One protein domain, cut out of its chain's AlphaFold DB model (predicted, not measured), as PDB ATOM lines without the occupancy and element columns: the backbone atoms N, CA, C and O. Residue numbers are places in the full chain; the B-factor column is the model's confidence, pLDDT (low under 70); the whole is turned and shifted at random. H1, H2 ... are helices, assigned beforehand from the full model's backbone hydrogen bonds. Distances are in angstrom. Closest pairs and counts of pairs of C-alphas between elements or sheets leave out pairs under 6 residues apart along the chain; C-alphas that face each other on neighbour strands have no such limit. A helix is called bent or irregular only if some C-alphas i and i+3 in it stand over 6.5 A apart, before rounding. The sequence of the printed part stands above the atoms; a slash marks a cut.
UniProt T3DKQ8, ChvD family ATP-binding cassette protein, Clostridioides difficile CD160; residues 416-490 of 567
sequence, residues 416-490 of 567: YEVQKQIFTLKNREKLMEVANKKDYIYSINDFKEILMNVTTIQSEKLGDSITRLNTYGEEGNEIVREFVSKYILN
ATOM      1  N   TYR A 416      -0.683 -12.053 -48.802       90.62
ATOM      2  CA  TYR A 416       0.044 -12.378 -47.579       90.62
ATOM      3  C   TYR A 416       0.110 -11.167 -46.638       90.62
ATOM      4  O   TYR A 416      -0.165 -11.301 -45.446       90.62
ATOM      5  N   GLU A 417       0.399  -9.984 -47.182       89.69
ATOM      6  CA  GLU A 417       0.524  -8.720 -46.456       89.69
ATOM      7  C   GLU A 417      -0.740  -8.402 -45.648       89.69
ATOM      8  O   GLU A 417      -0.654  -8.058 -44.467       89.69
ATOM      9  N   VAL A 418      -1.917  -8.586 -46.258       90.88
ATOM     10  CA  VAL A 418      -3.209  -8.348 -45.600       90.88
ATOM     11  C   VAL A 418      -3.524  -9.444 -44.586       90.88
ATOM     12  O   VAL A 418      -3.816  -9.155 -43.423       90.88
ATOM     13  N   GLN A 419      -3.448 -10.712 -44.997       90.25
ATOM     14  CA  GLN A 419      -3.859 -11.839 -44.154       90.25
ATOM     15  C   GLN A 419      -2.964 -12.019 -42.919       90.25
ATOM     16  O   GLN A 419      -3.441 -12.425 -41.854       90.25
ATOM     17  N   LYS A 420      -1.688 -11.632 -43.007       87.94
ATOM     18  CA  LYS A 420      -0.758 -11.618 -41.872       87.94
ATOM     19  C   LYS A 420      -1.220 -10.723 -40.724       87.94
ATOM     20  O   LYS A 420      -0.949 -11.033 -39.568       87.94
ATOM     21  N   GLN A 421      -1.902  -9.622 -41.025       85.44
ATOM     22  CA  GLN A 421      -2.230  -8.589 -40.037       85.44
ATOM     23  C   GLN A 421      -3.721  -8.532 -39.689       85.44
ATOM     24  O   GLN A 421      -4.115  -7.780 -38.796       85.44
ATOM     25  N   ILE A 422      -4.555  -9.331 -40.363       86.38
ATOM     26  CA  ILE A 422      -6.017  -9.221 -40.327       86.38
ATOM     27  C   ILE A 422      -6.608  -9.288 -38.909       86.38
ATOM     28  O   ILE A 422      -7.563  -8.575 -38.606       86.38
ATOM     29  N   PHE A 423      -6.034 -10.100 -38.011       84.12
ATOM     30  CA  PHE A 423      -6.505 -10.253 -36.625       84.12
ATOM     31  C   PHE A 423      -5.923  -9.231 -35.649       84.12
ATOM     32  O   PHE A 423      -6.400  -9.127 -34.523       84.12
ATOM     33  N   THR A 424      -4.933  -8.458 -36.090       81.94
ATOM     34  CA  THR A 424      -4.329  -7.350 -35.339       81.94
ATOM     35  C   THR A 424      -4.774  -5.978 -35.852       81.94
ATOM     36  O   THR A 424      -4.318  -4.955 -35.347       81.94
ATOM     37  N   LEU A 425      -5.669  -5.936 -36.848       83.25
ATOM     38  CA  LEU A 425      -6.243  -4.697 -37.368       83.25
ATOM     39  C   LEU A 425      -6.961  -3.931 -36.248       83.25
ATOM     40  O   LEU A 425      -7.944  -4.411 -35.681       83.25
ATOM     41  N   LYS A 426      -6.508  -2.704 -35.973       84.12
ATOM     42  CA  LYS A 426      -7.057  -1.848 -34.905       84.12
ATOM     43  C   LYS A 426      -8.557  -1.598 -35.047       84.12
ATOM     44  O   LYS A 426      -9.262  -1.463 -34.057       84.12
ATOM     45  N   ASN A 427      -9.050  -1.527 -36.280       86.69
ATOM     46  CA  ASN A 427     -10.450  -1.260 -36.590       86.69
ATOM     47  C   ASN A 427     -11.286  -2.532 -36.815       86.69
ATOM     48  O   ASN A 427     -12.448  -2.429 -37.203       86.69
ATOM     49  N   ARG A 428     -10.743  -3.731 -36.572       87.00
ATOM     50  CA  ARG A 428     -11.467  -4.989 -36.811       87.00
ATOM     51  C   ARG A 428     -12.734  -5.116 -35.970       87.00
ATOM     52  O   ARG A 428     -13.732  -5.630 -36.461       87.00
ATOM     53  N   GLU A 429     -12.702  -4.662 -34.719       86.38
ATOM     54  CA  GLU A 429     -13.877  -4.661 -33.836       86.38
ATOM     55  C   GLU A 429     -14.989  -3.781 -34.397       86.38
ATOM     56  O   GLU A 429     -16.112  -4.251 -34.562       86.38
ATOM     57  N   LYS A 430     -14.643  -2.564 -34.838       89.31
ATOM     58  CA  LYS A 430     -15.566  -1.690 -35.571       89.31
ATOM     59  C   LYS A 430     -16.150  -2.410 -36.791       89.31
ATOM     60  O   LYS A 430     -17.362  -2.390 -36.974       89.31
ATOM     61  N   LEU A 431     -15.316  -3.066 -37.608       91.12
ATOM     62  CA  LEU A 431     -15.777  -3.821 -38.782       91.12
ATOM     63  C   LEU A 431     -16.744  -4.957 -38.400       91.12
ATOM     64  O   LEU A 431     -17.732  -5.167 -39.097       91.12
ATOM     65  N   MET A 432     -16.513  -5.652 -37.281       88.62
ATOM     66  CA  MET A 432     -17.437  -6.671 -36.763       88.62
ATOM     67  C   MET A 432     -18.785  -6.078 -36.339       88.62
ATOM     68  O   MET A 432     -19.826  -6.650 -36.659       88.62
ATOM     69  N   GLU A 433     -18.785  -4.937 -35.648       89.19
ATOM     70  CA  GLU A 433     -20.015  -4.271 -35.199       89.19
ATOM     71  C   GLU A 433     -20.883  -3.782 -36.360       89.19
ATOM     72  O   GLU A 433     -22.113  -3.792 -36.273       89.19
ATOM     73  N   VAL A 434     -20.249  -3.323 -37.442       90.56
ATOM     74  CA  VAL A 434     -20.956  -2.755 -38.595       90.56
ATOM     75  C   VAL A 434     -21.307  -3.790 -39.660       90.56
ATOM     76  O   VAL A 434     -22.217  -3.551 -40.447       90.56
ATOM     77  N   ALA A 435     -20.673  -4.967 -39.669       85.56
ATOM     78  CA  ALA A 435     -20.915  -5.989 -40.690       85.56
ATOM     79  C   ALA A 435     -22.366  -6.477 -40.770       85.56
ATOM     80  O   ALA A 435     -22.846  -6.781 -41.861       85.56
ATOM     81  N   ASN A 436     -23.074  -6.492 -39.638       81.38
ATOM     82  CA  ASN A 436     -24.477  -6.908 -39.564       81.38
ATOM     83  C   ASN A 436     -25.471  -5.742 -39.721       81.38
ATOM     84  O   ASN A 436     -26.682  -5.966 -39.731       81.38
ATOM     85  N   LYS A 437     -24.986  -4.500 -39.837       88.06
ATOM     86  CA  LYS A 437     -25.819  -3.301 -39.987       88.06
ATOM     87  C   LYS A 437     -26.087  -3.047 -41.468       88.06
ATOM     88  O   LYS A 437     -25.179  -2.695 -42.223       88.06
ATOM     89  N   LYS A 438     -27.336  -3.253 -41.900       81.31
ATOM     90  CA  LYS A 438     -27.729  -3.088 -43.312       81.31
ATOM     91  C   LYS A 438     -27.545  -1.654 -43.817       81.31
ATOM     92  O   LYS A 438     -27.190  -1.475 -44.975       81.31
ATOM     93  N   ASP A 439     -27.737  -0.684 -42.935       87.75
ATOM     94  CA  ASP A 439     -27.641   0.760 -43.143       87.75
ATOM     95  C   ASP A 439     -26.201   1.301 -43.134       87.75
ATOM     96  O   ASP A 439     -25.975   2.445 -43.525       87.75
ATOM     97  N   TYR A 440     -25.210   0.502 -42.721       92.31
ATOM     98  CA  TYR A 440     -23.818   0.942 -42.755       92.31
ATOM     99  C   TYR A 440     -23.271   0.959 -44.186       92.31
ATOM    100  O   TYR A 440     -23.312  -0.063 -44.880       92.31
ATOM    101  N   ILE A 441     -22.706   2.101 -44.587       92.94
ATOM    102  CA  ILE A 441     -22.048   2.308 -45.881       92.94
ATOM    103  C   ILE A 441     -20.537   2.288 -45.668       92.94
ATOM    104  O   ILE A 441     -19.988   3.146 -44.972       92.94
ATOM    105  N   TYR A 442     -19.865   1.312 -46.271       93.69
ATOM    106  CA  TYR A 442     -18.413   1.207 -46.210       93.69
ATOM    107  C   TYR A 442     -17.742   2.328 -47.005       93.69
ATOM    108  O   TYR A 442     -18.199   2.755 -48.063       93.69
ATOM    109  N   SER A 443     -16.610   2.806 -46.499       93.25
ATOM    110  CA  SER A 443     -15.805   3.830 -47.163       93.25
ATOM    111  C   SER A 443     -14.346   3.414 -47.253       93.25
ATOM    112  O   SER A 443     -13.894   2.526 -46.534       93.25
ATOM    113  N   ILE A 444     -13.568   4.111 -48.081       92.56
ATOM    114  CA  ILE A 444     -12.124   3.866 -48.196       92.56
ATOM    115  C   ILE A 444     -11.397   3.997 -46.843       92.56
ATOM    116  O   ILE A 444     -10.430   3.287 -46.579       92.56
ATOM    117  N   ASN A 445     -11.911   4.841 -45.940       92.06
ATOM    118  CA  ASN A 445     -11.358   5.033 -44.599       92.06
ATOM    119  C   ASN A 445     -11.479   3.782 -43.721       92.06
ATOM    120  O   ASN A 445     -10.636   3.574 -42.849       92.06
ATOM    121  N   ASP A 446     -12.473   2.925 -43.965       92.69
ATOM    122  CA  ASP A 446     -12.612   1.649 -43.258       92.69
ATOM    123  C   ASP A 446     -11.503   0.653 -43.627       92.69
ATOM    124  O   ASP A 446     -11.233  -0.283 -42.876       92.69
ATOM    125  N   PHE A 447     -10.798   0.898 -44.733       92.75
ATOM    126  CA  PHE A 447      -9.683   0.089 -45.216       92.75
ATOM    127  C   PHE A 447      -8.323   0.778 -45.038       92.75
ATOM    128  O   PHE A 447      -7.315   0.246 -45.490       92.75
ATOM    129  N   LYS A 448      -8.252   1.933 -44.356       91.44
ATOM    130  CA  LYS A 448      -7.018   2.732 -44.233       91.44
ATOM    131  C   LYS A 448      -5.827   1.936 -43.689       91.44
ATOM    132  O   LYS A 448      -4.734   2.034 -44.233       91.44
ATOM    133  N   GLU A 449      -6.045   1.127 -42.655       89.06
ATOM    134  CA  GLU A 449      -4.990   0.282 -42.074       89.06
ATOM    135  C   GLU A 449      -4.506  -0.788 -43.064       89.06
ATOM    136  O   GLU A 449      -3.317  -1.070 -43.129       89.06
ATOM    137  N   ILE A 450      -5.403  -1.351 -43.881       91.12
ATOM    138  CA  ILE A 450      -5.033  -2.312 -44.930       91.12
ATOM    139  C   ILE A 450      -4.208  -1.605 -46.011       91.12
ATOM    140  O   ILE A 450      -3.137  -2.079 -46.375       91.12
ATOM    141  N   LEU A 451      -4.667  -0.438 -46.471       91.56
ATOM    142  CA  LEU A 451      -4.000   0.358 -47.507       91.56
ATOM    143  C   LEU A 451      -2.563   0.751 -47.125       91.56
ATOM    144  O   LEU A 451      -1.695   0.792 -47.990       91.56
ATOM    145  N   MET A 452      -2.288   0.999 -45.840       89.12
ATOM    146  CA  MET A 452      -0.945   1.357 -45.358       89.12
ATOM    147  C   MET A 452       0.053   0.189 -45.341       89.12
ATOM    148  O   MET A 452       1.251   0.431 -45.213       89.12
ATOM    149  N   ASN A 453      -0.421  -1.056 -45.447       86.56
ATOM    150  CA  ASN A 453       0.388  -2.263 -45.250       86.56
ATOM    151  C   ASN A 453       0.559  -3.118 -46.514       86.56
ATOM    152  O   ASN A 453       1.205  -4.162 -46.458       86.56
ATOM    153  N   VAL A 454      -0.001  -2.689 -47.644       92.94
ATOM    154  CA  VAL A 454       0.098  -3.377 -48.939       92.94
ATOM    155  C   VAL A 454       1.020  -2.626 -49.898       92.94
ATOM    156  O   VAL A 454       1.421  -1.489 -49.650       92.94
ATOM    157  N   THR A 455       1.362  -3.251 -51.025       94.44
ATOM    158  CA  THR A 455       2.113  -2.572 -52.093       94.44
ATOM    159  C   THR A 455       1.316  -1.405 -52.685       94.44
ATOM    160  O   THR A 455       0.084  -1.397 -52.651       94.44
ATOM    161  N   THR A 456       1.999  -0.437 -53.306       93.69
ATOM    162  CA  THR A 456       1.352   0.708 -53.973       93.69
ATOM    163  C   THR A 456       0.280   0.265 -54.975       93.69
ATOM    164  O   THR A 456      -0.834   0.777 -54.946       93.69
ATOM    165  N   ILE A 457       0.572  -0.759 -55.783       92.25
ATOM    166  CA  ILE A 457      -0.358  -1.306 -56.785       92.25
ATOM    167  C   ILE A 457      -1.612  -1.898 -56.122       92.25
ATOM    168  O   ILE A 457      -2.729  -1.677 -56.584       92.25
ATOM    169  N   GLN A 458      -1.452  -2.651 -55.032       93.88
ATOM    170  CA  GLN A 458      -2.582  -3.215 -54.286       93.88
ATOM    171  C   GLN A 458      -3.415  -2.123 -53.606       93.88
ATOM    172  O   GLN A 458      -4.644  -2.205 -53.600       93.88
ATOM    173  N   SER A 459      -2.758  -1.090 -53.071       93.50
ATOM    174  CA  SER A 459      -3.426   0.069 -52.477       93.50
ATOM    175  C   SER A 459      -4.290   0.797 -53.508       93.50
ATOM    176  O   SER A 459      -5.452   1.088 -53.232       93.50
ATOM    177  N   GLU A 460      -3.759   1.048 -54.706       92.50
ATOM    178  CA  GLU A 460      -4.509   1.655 -55.813       92.50
ATOM    179  C   GLU A 460      -5.697   0.781 -56.231       92.50
ATOM    180  O   GLU A 460      -6.829   1.262 -56.257       92.50
ATOM    181  N   LYS A 461      -5.483  -0.525 -56.452       93.31
ATOM    182  CA  LYS A 461      -6.561  -1.469 -56.798       93.31
ATOM    183  C   LYS A 461      -7.691  -1.470 -55.770       93.31
ATOM    184  O   LYS A 461      -8.863  -1.446 -56.155       93.31
ATOM    185  N   LEU A 462      -7.361  -1.527 -54.478       94.12
ATOM    186  CA  LEU A 462      -8.348  -1.531 -53.398       94.12
ATOM    187  C   LEU A 462      -9.068  -0.183 -53.308       94.12
ATOM    188  O   LEU A 462     -10.296  -0.152 -53.234       94.12
ATOM    189  N   GLY A 463      -8.324   0.922 -53.363       93.31
ATOM    190  CA  GLY A 463      -8.884   2.268 -53.307       93.31
ATOM    191  C   GLY A 463      -9.856   2.555 -54.453       93.31
ATOM    192  O   GLY A 463     -10.988   2.981 -54.201       93.31
ATOM    193  N   ASP A 464      -9.457   2.248 -55.689       92.31
ATOM    194  CA  ASP A 464     -10.293   2.408 -56.884       92.31
ATOM    195  C   ASP A 464     -11.542   1.525 -56.805       92.31
ATOM    196  O   ASP A 464     -12.648   1.978 -57.102       92.31
ATOM    197  N   SER A 465     -11.387   0.281 -56.344       94.94
ATOM    198  CA  SER A 465     -12.492  -0.672 -56.205       94.94
ATOM    199  C   SER A 465     -13.551  -0.188 -55.214       94.94
ATOM    200  O   SER A 465     -14.730  -0.150 -55.556       94.94
ATOM    201  N   ILE A 466     -13.148   0.234 -54.009       94.38
ATOM    202  CA  ILE A 466     -14.084   0.742 -52.993       94.38
ATOM    203  C   ILE A 466     -14.739   2.044 -53.460       94.38
ATOM    204  O   ILE A 466     -15.953   2.202 -53.352       94.38
ATOM    205  N   THR A 467     -13.959   2.958 -54.041       92.81
ATOM    206  CA  THR A 467     -14.487   4.225 -54.562       92.81
ATOM    207  C   THR A 467     -15.530   3.980 -55.651       92.81
ATOM    208  O   THR A 467     -16.595   4.596 -55.629       92.81
ATOM    209  N   ARG A 468     -15.270   3.045 -56.574       91.25
ATOM    210  CA  ARG A 468     -16.207   2.698 -57.645       91.25
ATOM    211  C   ARG A 468     -17.448   1.985 -57.103       91.25
ATOM    212  O   ARG A 468     -18.547   2.340 -57.515       91.25
ATOM    213  N   LEU A 469     -17.319   1.061 -56.147       93.31
ATOM    214  CA  LEU A 469     -18.473   0.415 -55.499       93.31
ATOM    215  C   LEU A 469     -19.392   1.419 -54.802       93.31
ATOM    216  O   LEU A 469     -20.607   1.308 -54.929       93.31
ATOM    217  N   ASN A 470     -18.836   2.451 -54.166       90.62
ATOM    218  CA  ASN A 470     -19.639   3.490 -53.522       90.62
ATOM    219  C   ASN A 470     -20.536   4.256 -54.507       90.62
ATOM    220  O   ASN A 470     -21.605   4.723 -54.120       90.62
ATOM    221  N   THR A 471     -20.154   4.347 -55.788       90.38
ATOM    222  CA  THR A 471     -21.005   4.962 -56.824       90.38
ATOM    223  C   THR A 471     -22.225   4.114 -57.198       90.38
ATOM    224  O   THR A 471     -23.187   4.652 -57.736       90.38
ATOM    225  N   TYR A 472     -22.222   2.817 -56.869       90.31
ATOM    226  CA  TYR A 472     -23.327   1.883 -57.121       90.31
ATOM    227  C   TYR A 472     -24.292   1.737 -55.930       90.31
ATOM    228  O   TYR A 472     -25.171   0.877 -55.949       90.31
ATOM    229  N   GLY A 473     -24.152   2.563 -54.888       90.38
ATOM    230  CA  GLY A 473     -25.081   2.592 -53.758       90.38
ATOM    231  C   GLY A 473     -25.157   1.261 -53.002       90.38
ATOM    232  O   GLY A 473     -24.133   0.701 -52.612       90.38
ATOM    233  N   GLU A 474     -26.376   0.769 -52.764       90.94
ATOM    234  CA  GLU A 474     -26.622  -0.436 -51.958       90.94
ATOM    235  C   GLU A 474     -25.991  -1.697 -52.564       90.94
ATOM    236  O   GLU A 474     -25.338  -2.446 -51.840       90.94
ATOM    237  N   GLU A 475     -26.104  -1.892 -53.881       90.75
ATOM    238  CA  GLU A 475     -25.560  -3.070 -54.570       90.75
ATOM    239  C   GLU A 475     -24.030  -3.116 -54.466       90.75
ATOM    240  O   GLU A 475     -23.439  -4.144 -54.137       90.75
ATOM    241  N   GLY A 476     -23.370  -1.968 -54.653       92.50
ATOM    242  CA  GLY A 476     -21.926  -1.874 -54.462       92.50
ATOM    243  C   GLY A 476     -21.508  -2.119 -53.010       92.50
ATOM    244  O   GLY A 476     -20.545  -2.842 -52.747       92.50
ATOM    245  N   ASN A 477     -22.260  -1.569 -52.055       93.00
ATOM    246  CA  ASN A 477     -22.010  -1.745 -50.628       93.00
ATOM    247  C   ASN A 477     -22.212  -3.202 -50.163       93.00
ATOM    248  O   ASN A 477     -21.499  -3.670 -49.272       93.00
ATOM    249  N   GLU A 478     -23.136  -3.942 -50.779       92.62
ATOM    250  CA  GLU A 478     -23.332  -5.373 -50.531       92.62
ATOM    251  C   GLU A 478     -22.106  -6.193 -50.950       92.62
ATOM    252  O   GLU A 478     -21.657  -7.043 -50.179       92.62
ATOM    253  N   ILE A 479     -21.488  -5.872 -52.094       94.19
ATOM    254  CA  ILE A 479     -20.222  -6.493 -52.520       94.19
ATOM    255  C   ILE A 479     -19.120  -6.214 -51.492       94.19
ATOM    256  O   ILE A 479     -18.408  -7.133 -51.086       94.19
ATOM    257  N   VAL A 480     -18.985  -4.972 -51.009       94.62
ATOM    258  CA  VAL A 480     -17.988  -4.663 -49.968       94.62
ATOM    259  C   VAL A 480     -18.250  -5.488 -48.707       94.62
ATOM    260  O   VAL A 480     -17.326  -6.094 -48.165       94.62
ATOM    261  N   ARG A 481     -19.508  -5.570 -48.259       93.50
ATOM    262  CA  ARG A 481     -19.908  -6.345 -47.076       93.50
ATOM    263  C   ARG A 481     -19.600  -7.835 -47.231       93.50
ATOM    264  O   ARG A 481     -19.079  -8.439 -46.293       93.50
ATOM    265  N   GLU A 482     -19.890  -8.415 -48.395       93.69
ATOM    266  CA  GLU A 482     -19.561  -9.803 -48.743       93.69
ATOM    267  C   GLU A 482     -18.058 -10.059 -48.559       93.69
ATOM    268  O   GLU A 482     -17.660 -10.994 -47.857       93.69
ATOM    269  N   PHE A 483     -17.216  -9.185 -49.116       95.00
ATOM    270  CA  PHE A 483     -15.763  -9.325 -49.052       95.00
ATOM    271  C   PHE A 483     -15.202  -9.076 -47.646       95.00
ATOM    272  O   PHE A 483     -14.340  -9.828 -47.192       95.00
ATOM    273  N   VAL A 484     -15.714  -8.085 -46.913       93.75
ATOM    274  CA  VAL A 484     -15.343  -7.861 -45.504       93.75
ATOM    275  C   VAL A 484     -15.679  -9.097 -44.669       93.75
ATOM    276  O   VAL A 484     -14.832  -9.598 -43.928       93.75
ATOM    277  N   SER A 485     -16.889  -9.639 -44.824       92.62
ATOM    278  CA  SER A 485     -17.323 -10.830 -44.095       92.62
ATOM    279  C   SER A 485     -16.431 -12.038 -44.396       92.62
ATOM    280  O   SER A 485     -15.937 -12.683 -43.469       92.62
ATOM    281  N   LYS A 486     -16.174 -12.308 -45.682       92.56
ATOM    282  CA  LYS A 486     -15.433 -13.489 -46.137       92.56
ATOM    283  C   LYS A 486     -13.930 -13.407 -45.864       92.56
ATOM    284  O   LYS A 486     -13.356 -14.369 -45.369       92.56
ATOM    285  N   TYR A 487     -13.284 -12.287 -46.185       92.62
ATOM    286  CA  TYR A 487     -11.818 -12.196 -46.197       92.62
ATOM    287  C   TYR A 487     -11.224 -11.541 -44.945       92.62
ATOM    288  O   TYR A 487     -10.045 -11.746 -44.666       92.62
ATOM    289  N   ILE A 488     -12.012 -10.772 -44.183       91.38
ATOM    290  CA  ILE A 488     -11.530 -10.055 -42.988       91.38
ATOM    291  C   ILE A 488     -12.078 -10.683 -41.707       91.38
ATOM    292  O   ILE A 488     -11.339 -10.973 -40.757       91.38
ATOM    293  N   LEU A 489     -13.395 -10.878 -41.656       91.06
ATOM    294  CA  LEU A 489     -14.068 -11.281 -40.425       91.06
ATOM    295  C   LEU A 489     -14.034 -12.791 -40.203       91.06
ATOM    296  O   LEU A 489     -13.739 -13.222 -39.086       91.06
ATOM    297  N   ASN A 490     -14.281 -13.572 -41.254       89.56
ATOM    298  CA  ASN A 490     -14.415 -15.024 -41.176       89.56
ATOM    299  C   ASN A 490     -13.578 -15.754 -42.250       89.56
ATOM    300  O   ASN A 490     -14.141 -16.508 -43.042       89.56
TER     301      ASN A 490
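AT A GLANCE: This is residues 416 to 490 of the 567 residues of the protein "ChvD family ATP-binding cassette protein" of Clostridioides difficile CD160 (UniProt T3DKQ8). The two long helices, H4 and H5, make a V joined by a one-residue link; short H3 runs back alongside H4, H2 packs on H5, and H1 sits at the open end of the V, near H3 and H5. The printed part has 75 residues with five named helices, H1 to H5 in chain order, and no named strand: all helix. It is compact, with a radius of gyration of the C-alphas of 11.8 A, and spans 29 by 24 by 17 A.

HOW THE PARTS SIT: H5, residues 473 to 489, touches H4, residues 456 to 471, through 475 to 480 and 466 to 470 alone. This helical hairpin has a steep tilt of 42 degrees, opposite ways; its closest C-alphas, Leu 469 and Gly 476, are 4.3 A apart. H3, residues 444 to 451, touches H4 at a shallow tilt of 17 degrees, opposite ways, also a helical hairpin; the closest C-alphas, Leu 451 and Ser 459, are 5.0 A apart. H2, residues 428 to 435, touches H5 at a steep tilt of 42 degrees, opposite ways; the closest C-alphas, Ala 435 and Arg 481, are 6.5 A apart. H1, residues 416 to 421, is close to H3 but not clearly touching; the closest C-alphas, Val 418 and Ile 450, are 6.3 A apart. H3 and H5 are apart. Every O i to N i+4 pair is within hydrogen-bond range in H2, against 1 of 2 in H1, 2 of 4 in H3, 11 of 12 in H4 and 12 of 13 in H5.

IN THESE COORDINATES: H5 measures 22.2 A and ends at C-alpha 489 (-14.068, -11.281, -40.425). H4 measures 22.9 A, H2 10.3 A, H3 8.9 A and H1 8.7 A. H1 begins at C-alpha 416 (0.044, -12.378, -47.579). H3 is irregular: C-alphas 446 and 449 are 7.8 A apart.

THE WHOLE: The C-alphas farthest apart, Asp 439 and Thr 455, are 31.2 A apart. The printed part has no cut and no long link. No printed residue is under 70 in pLDDT.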